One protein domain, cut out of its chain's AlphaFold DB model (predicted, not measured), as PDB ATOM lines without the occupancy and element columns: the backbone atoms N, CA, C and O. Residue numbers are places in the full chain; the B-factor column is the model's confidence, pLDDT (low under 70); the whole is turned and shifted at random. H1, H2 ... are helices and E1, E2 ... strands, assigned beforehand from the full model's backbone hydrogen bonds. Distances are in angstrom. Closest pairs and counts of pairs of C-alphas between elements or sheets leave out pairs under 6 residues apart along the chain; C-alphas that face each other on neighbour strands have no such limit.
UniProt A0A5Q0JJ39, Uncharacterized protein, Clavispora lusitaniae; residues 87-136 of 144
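This is residues 87 to 136 of the 144 residues of an uncharacterized protein of Clavispora lusitaniae (UniProt A0A5Q0JJ39). A small two-stranded hairpin, E1 and E2, makes one end of an elongated, loosely built shape; beyond it comes helix H1, and the short helix H2 turns off from H1 at a corner. At the far end from the hairpin lie H2 and a winding tail, residues 123 to 136, which has no named element. The printed part has 50 residues with two named strands and then two named helices, in the order E1, E2, H1, H2; the sheet, E1 - E2, is antiparallel. The class is mixed, helices and strands, with 24 residues, under half, in named elements. The whole is only just loose, close to compact, with a radius of gyration of the C-alphas of 12.0 A and spans of 34 by 22 by 17 A.

E1, residues 93 to 96, and E2, residues 100 to 103, are a hairpin with a tight link. Their directions stand at 152 degrees, and N 94 and O 102 are within hydrogen-bond range at 3.0 A, as are N 96 and O 100 at 2.9 A. A tight link leads from E2 to H1, residues 106 to 115. The closest C-alphas of E1 and H1 are those of Gly 93 and Lys 109, 7.7 A apart. H2, residues 117 to 122, is close to H1 but not clearly touching; their closest C-alphas, those of Glu 113 and Tyr 119, are 6.4 A apart. The lines of H1 and H2 are about perpendicular, at 81 degrees. H2 is apart from E1 and E2. In H1 and H2 every O i to N i+4 pair is within hydrogen-bond range.

E1 begins at C-alpha 93, (-56.631, -1.762, -1.095); E1 and E2 each measure 9.3 A from first to last C-alpha. H1 measures 14.5 A and begins at C-alpha 106, (-53.179, 7.829, 0.022). H2 measures 8.6 A and ends at C-alpha 122, (-35.569, -2.579, 3.800).

The two C-alphas farthest apart, those of Gly 98 and Lys 134, are 36.2 A apart. The printed part has no cut, and the three links between named elements are tight. The mean pLDDT of the printed part is 74.0, and residues 125 to 136 are under 70.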
ATOM      1  N   THR A  87     -39.144  -2.505  -8.092       71.12
ATOM      2  CA  THR A  87     -39.699  -1.892  -6.879       71.12
ATOM      3  C   THR A  87     -40.904  -2.692  -6.407       71.12
ATOM      4  O   THR A  87     -41.615  -3.328  -7.196       71.12
ATOM      5  N   LYS A  88     -41.130  -2.735  -5.089       73.50
ATOM      6  CA  LYS A  88     -42.332  -3.382  -4.562       73.50
ATOM      7  C   LYS A  88     -43.535  -2.469  -4.815       73.50
ATOM      8  O   LYS A  88     -43.539  -1.323  -4.384       73.50
ATOM      9  N   LYS A  89     -44.583  -3.008  -5.446       76.38
ATOM     10  CA  LYS A  89     -45.866  -2.307  -5.583       76.38
ATOM     11  C   LYS A  89     -46.502  -2.074  -4.210       76.38
ATOM     12  O   LYS A  89     -46.542  -2.996  -3.393       76.38
ATOM     13  N   VAL A  90     -46.999  -0.858  -4.003       78.25
ATOM     14  CA  VAL A  90     -47.734  -0.455  -2.800       78.25
ATOM     15  C   VAL A  90     -49.090  -1.155  -2.764       78.25
ATOM     16  O   VAL A  90     -49.734  -1.330  -3.801       78.25
ATOM     17  N   GLN A  91     -49.533  -1.558  -1.578       79.00
ATOM     18  CA  GLN A  91     -50.866  -2.114  -1.395       79.00
ATOM     19  C   GLN A  91     -51.934  -1.040  -1.654       79.00
ATOM     20  O   GLN A  91     -52.032  -0.049  -0.937       79.00
ATOM     21  N   GLU A  92     -52.749  -1.233  -2.692       80.38
ATOM     22  CA  GLU A  92     -53.747  -0.235  -3.108       80.38
ATOM     23  C   GLU A  92     -55.098  -0.366  -2.397       80.38
ATOM     24  O   GLU A  92     -55.911   0.556  -2.465       80.38
ATOM     25  N   GLY A  93     -55.353  -1.493  -1.734       84.62
ATOM     26  CA  GLY A  93     -56.631  -1.762  -1.095       84.62
ATOM     27  C   GLY A  93     -56.691  -3.099  -0.368       84.62
ATOM     28  O   GLY A  93     -55.719  -3.864  -0.315       84.62
ATOM     29  N   GLU A  94     -57.876  -3.382   0.155       84.81
ATOM     30  CA  GLU A  94     -58.250  -4.646   0.779       84.81
ATOM     31  C   GLU A  94     -59.442  -5.266   0.052       84.81
ATOM     32  O   GLU A  94     -60.324  -4.571  -0.461       84.81
ATOM     33  N   VAL A  95     -59.460  -6.594  -0.021       83.69
ATOM     34  CA  VAL A  95     -60.618  -7.326  -0.534       83.69
ATOM     35  C   VAL A  95     -61.579  -7.517   0.630       83.69
ATOM     36  O   VAL A  95     -61.265  -8.238   1.574       83.69
ATOM     37  N   ILE A  96     -62.737  -6.871   0.552       84.94
ATOM     38  CA  ILE A  96     -63.819  -7.036   1.521       84.94
ATOM     39  C   ILE A  96     -64.639  -8.280   1.144       84.94
ATOM     40  O   ILE A  96     -64.668  -8.717  -0.016       84.94
ATOM     41  N   GLU A  97     -65.285  -8.885   2.142       79.31
ATOM     42  CA  GLU A  97     -66.235  -9.984   1.963       79.31
ATOM     43  C   GLU A  97     -67.260  -9.627   0.872       79.31
ATOM     44  O   GLU A  97     -68.009  -8.661   0.987       79.31
ATOM     45  N   GLY A  98     -67.246 -10.380  -0.234       80.06
ATOM     46  CA  GLY A  98     -68.054 -10.084  -1.426       80.06
ATOM     47  C   GLY A  98     -67.267  -9.761  -2.703       80.06
ATOM     48  O   GLY A  98     -67.882  -9.427  -3.712       80.06
ATOM     49  N   ARG A  99     -65.931  -9.911  -2.702       75.88
ATOM     50  CA  ARG A  99     -65.027  -9.642  -3.853       75.88
ATOM     51  C   ARG A  99     -64.958  -8.169  -4.270       75.88
ATOM     52  O   ARG A  99     -64.414  -7.855  -5.328       75.88
ATOM     53  N   THR A 100     -65.473  -7.262  -3.452       79.94
ATOM     54  CA  THR A 100     -65.337  -5.823  -3.656       79.94
ATOM     55  C   THR A 100     -64.010  -5.353  -3.070       79.94
ATOM     56  O   THR A 100     -63.672  -5.635  -1.923       79.94
ATOM     57  N   VAL A 101     -63.215  -4.658  -3.887       83.94
ATOM     58  CA  VAL A 101     -61.945  -4.071  -3.447       83.94
ATOM     59  C   VAL A 101     -62.236  -2.693  -2.870       83.94
ATOM     60  O   VAL A 101     -62.611  -1.783  -3.614       83.94
ATOM     61  N   ARG A 102     -62.042  -2.523  -1.560       88.19
ATOM     62  CA  ARG A 102     -61.983  -1.191  -0.957       88.19
ATOM     63  C   ARG A 102     -60.608  -0.622  -1.249       88.19
ATOM     64  O   ARG A 102     -59.597  -1.146  -0.789       88.19
ATOM     65  N   LYS A 103     -60.581   0.436  -2.052       86.25
ATOM     66  CA  LYS A 103     -59.359   1.195  -2.304       86.25
ATOM     67  C   LYS A 103     -58.996   1.961  -1.038       86.25
ATOM     68  O   LYS A 103     -59.874   2.546  -0.412       86.25
ATOM     69  N   PHE A 104     -57.721   1.931  -0.686       84.38
ATOM     70  CA  PHE A 104     -57.181   2.750   0.388       84.38
ATOM     71  C   PHE A 104     -56.977   4.184  -0.092       84.38
ATOM     72  O   PHE A 104     -56.587   4.408  -1.245       84.38
ATOM     73  N   ASP A 105     -57.177   5.134   0.813       84.69
ATOM     74  CA  ASP A 105     -56.750   6.515   0.603       84.69
ATOM     75  C   ASP A 105     -55.220   6.618   0.658       84.69
ATOM     76  O   ASP A 105     -54.538   5.756   1.216       84.69
ATOM     77  N   GLU A 106     -54.641   7.674   0.083       77.56
ATOM     78  CA  GLU A 106     -53.179   7.829   0.022       77.56
ATOM     79  C   GLU A 106     -52.524   7.772   1.410       77.56
ATOM     80  O   GLU A 106     -51.498   7.113   1.584       77.56
ATOM     81  N   ALA A 107     -53.146   8.387   2.421       81.44
ATOM     82  CA  ALA A 107     -52.671   8.332   3.802       81.44
ATOM     83  C   ALA A 107     -52.737   6.912   4.397       81.44
ATOM     84  O   ALA A 107     -51.798   6.484   5.072       81.44
ATOM     85  N   GLU A 108     -53.809   6.166   4.117       81.12
ATOM     86  CA  GLU A 108     -53.981   4.784   4.581       81.12
ATOM     87  C   GLU A 108     -52.940   3.857   3.941       81.12
ATOM     88  O   GLU A 108     -52.296   3.082   4.650       81.12
ATOM     89  N   LYS A 109     -52.687   3.994   2.629       82.94
ATOM     90  CA  LYS A 109     -51.630   3.243   1.925       82.94
ATOM     91  C   LYS A 109     -50.281   3.413   2.619       82.94
ATOM     92  O   LYS A 109     -49.579   2.433   2.867       82.94
ATOM     93  N   TRP A 110     -49.933   4.645   2.992       76.00
ATOM     94  CA  TRP A 110     -48.666   4.924   3.663       76.00
ATOM     95  C   TRP A 110     -48.593   4.373   5.084       76.00
ATOM     96  O   TRP A 110     -47.532   3.893   5.486       76.00
ATOM     97  N   GLN A 111     -49.684   4.412   5.847       83.00
ATOM     98  CA  GLN A 111     -49.718   3.804   7.179       83.00
ATOM     99  C   GLN A 111     -49.540   2.286   7.101       83.00
ATOM    100  O   GLN A 111     -48.736   1.722   7.846       83.00
ATOM    101  N   VAL A 112     -50.237   1.630   6.171       83.25
ATOM    102  CA  VAL A 112     -50.126   0.184   5.949       83.25
ATOM    103  C   VAL A 112     -48.701  -0.195   5.546       83.25
ATOM    104  O   VAL A 112     -48.127  -1.120   6.127       83.25
ATOM    105  N   GLU A 113     -48.080   0.554   4.631       81.31
ATOM    106  CA  GLU A 113     -46.708   0.257   4.209       81.31
ATOM    107  C   GLU A 113     -45.684   0.484   5.323       81.31
ATOM    108  O   GLU A 113     -44.870  -0.412   5.556       81.31
ATOM    109  N   ARG A 114     -45.755   1.599   6.073       81.88
ATOM    110  CA  ARG A 114     -44.868   1.856   7.232       81.88
ATOM    111  C   ARG A 114     -44.966   0.758   8.292       81.88
ATOM    112  O   ARG A 114     -43.977   0.431   8.950       81.88
ATOM    113  N   ASN A 115     -46.152   0.175   8.449       85.06
ATOM    114  CA  ASN A 115     -46.395  -0.909   9.392       85.06
ATOM    115  C   ASN A 115     -45.929  -2.283   8.876       85.06
ATOM    116  O   ASN A 115     -45.798  -3.215   9.677       85.06
ATOM    117  N   SER A 116     -45.621  -2.418   7.582       82.38
ATOM    118  CA  SER A 116     -45.185  -3.682   6.989       82.38
ATOM    119  C   SER A 116     -43.779  -4.091   7.449       82.38
ATOM    120  O   SER A 116     -42.870  -3.274   7.603       82.38
ATOM    121  N   ILE A 117     -43.565  -5.399   7.619       83.62
ATOM    122  CA  ILE A 117     -42.247  -5.961   7.962       83.62
ATOM    123  C   ILE A 117     -41.207  -5.595   6.893       83.62
ATOM    124  O   ILE A 117     -40.060  -5.301   7.213       83.62
ATOM    125  N   MET A 118     -41.619  -5.556   5.624       77.12
ATOM    126  CA  MET A 118     -40.731  -5.218   4.513       77.12
ATOM    127  C   MET A 118     -40.218  -3.779   4.607       77.12
ATOM    128  O   MET A 118     -39.031  -3.557   4.402       77.12
ATOM    129  N   TYR A 119     -41.070  -2.824   4.988       79.50
ATOM    130  CA  TYR A 119     -40.643  -1.446   5.238       79.50
ATOM    131  C   TYR A 119     -39.694  -1.347   6.435       79.50
ATOM    132  O   TYR A 119     -38.708  -0.621   6.378       79.50
ATOM    133  N   LYS A 120     -39.932  -2.127   7.495       82.12
ATOM    134  CA  LYS A 120     -39.054  -2.151   8.678       82.12
ATOM    135  C   LYS A 120     -37.661  -2.721   8.391       82.12
ATOM    136  O   LYS A 120     -36.704  -2.288   9.018       82.12
ATOM    137  N   ILE A 121     -37.547  -3.685   7.475       81.38
ATOM    138  CA  ILE A 121     -36.269  -4.336   7.138       81.38
ATOM    139  C   ILE A 121     -35.511  -3.563   6.056       81.38
ATOM    140  O   ILE A 121     -34.303  -3.379   6.171       81.38
ATOM    141  N   PHE A 122     -36.204  -3.135   5.000       75.50
ATOM    142  CA  PHE A 122     -35.569  -2.579   3.800       75.50
ATOM    143  C   PHE A 122     -35.693  -1.055   3.676       75.50
ATOM    144  O   PHE A 122     -35.049  -0.461   2.817       75.50
ATOM    145  N   GLY A 123     -36.494  -0.413   4.527       73.38
ATOM    146  CA  GLY A 123     -36.676   1.033   4.530       73.38
ATOM    147  C   GLY A 123     -37.533   1.562   3.377       73.38
ATOM    148  O   GLY A 123     -38.154   0.824   2.608       73.38
ATOM    149  N   LYS A 124     -37.565   2.893   3.283       70.25
ATOM    150  CA  LYS A 124     -38.347   3.676   2.314       70.25
ATOM    151  C   LYS A 124     -37.971   3.352   0.861       70.25
ATOM    152  O   LYS A 124     -38.854   3.222   0.016       70.25
ATOM    153  N   ASP A 125     -36.689   3.125   0.592       64.94
ATOM    154  CA  ASP A 125     -36.153   2.932  -0.764       64.94
ATOM    155  C   ASP A 125     -36.618   1.629  -1.435       64.94
ATOM    156  O   ASP A 125     -36.557   1.493  -2.653       64.94
ATOM    157  N   PHE A 126     -37.167   0.683  -0.668       67.62
ATOM    158  CA  PHE A 126     -37.681  -0.587  -1.193       67.62
ATOM    159  C   PHE A 126     -38.987  -0.452  -2.000       67.62
ATOM    160  O   PHE A 126     -39.361  -1.352  -2.763       67.62
ATOM    161  N   PHE A 127     -39.694   0.665  -1.818       64.31
ATOM    162  CA  PHE A 127     -41.035   0.921  -2.358       64.31
ATOM    163  C   PHE A 127     -41.088   2.099  -3.332       64.31
ATOM    164  O   PHE A 127     -42.109   2.316  -3.985       64.31
ATOM    165  N   LEU A 128     -40.010   2.874  -3.423       63.06
ATOM    166  CA  LEU A 128     -39.949   4.066  -4.253       63.06
ATOM    167  C   LEU A 128     -39.527   3.700  -5.677       63.06
ATOM    168  O   LEU A 128     -38.347   3.731  -6.015       63.06
ATOM    169  N   ASP A 129     -40.502   3.390  -6.531       53.78
ATOM    170  CA  ASP A 129     -40.320   3.639  -7.964       53.78
ATOM    171  C   ASP A 129     -40.393   5.145  -8.198       53.78
ATOM    172  O   ASP A 129     -41.119   5.836  -7.481       53.78
ATOM    173  N   GLY A 130     -39.647   5.662  -9.174       48.53
ATOM    174  CA  GLY A 130     -39.315   7.086  -9.359       48.53
ATOM    175  C   GLY A 130     -40.470   8.107  -9.460       48.53
ATOM    176  O   GLY A 130     -40.213   9.268  -9.770       48.53
ATOM    177  N   PHE A 131     -41.722   7.719  -9.204       41.16
ATOM    178  CA  PHE A 131     -42.903   8.578  -9.147       41.16
ATOM    179  C   PHE A 131     -43.284   9.041  -7.723       41.16
ATOM    180  O   PHE A 131     -43.738  10.170  -7.568       41.16
ATOM    181  N   THR A 132     -43.067   8.237  -6.672       46.47
ATOM    182  CA  THR A 132     -43.408   8.605  -5.272       46.47
ATOM    183  C   THR A 132     -42.235   9.195  -4.485       46.47
ATOM    184  O   THR A 132     -42.423   9.759  -3.410       46.47
ATOM    185  N   SER A 133     -41.011   9.133  -5.019       46.12
ATOM    186  CA  SER A 133     -39.825   9.724  -4.379       46.12
ATOM    187  C   SER A 133     -39.860  11.253  -4.378       46.12
ATOM    188  O   SER A 133     -39.324  11.874  -3.465       46.12
ATOM    189  N   LYS A 134     -40.546  11.864  -5.353       48.06
ATOM    190  CA  LYS A 134     -40.711  13.323  -5.453       48.06
ATOM    191  C   LYS A 134     -41.722  13.913  -4.468       48.06
ATOM    192  O   LYS A 134     -41.687  15.115  -4.251       48.06
ATOM    193  N   THR A 135     -42.613  13.108  -3.890       49.34
ATOM    194  CA  THR A 135     -43.631  13.591  -2.938       49.34
ATOM    195  C   THR A 135     -43.253  13.341  -1.485       49.34
ATOM    196  O   THR A 135     -43.880  13.883  -0.580       49.34
ATOM    197  N   MET A 136     -42.211  12.546  -1.242       48.72
ATOM    198  CA  MET A 136     -41.775  12.191   0.099       48.72
ATOM    199  C   MET A 136     -40.622  13.102   0.516       48.72
ATOM    200  O   MET A 136     -39.480  12.649   0.644       48.72
TER     201      MET A 136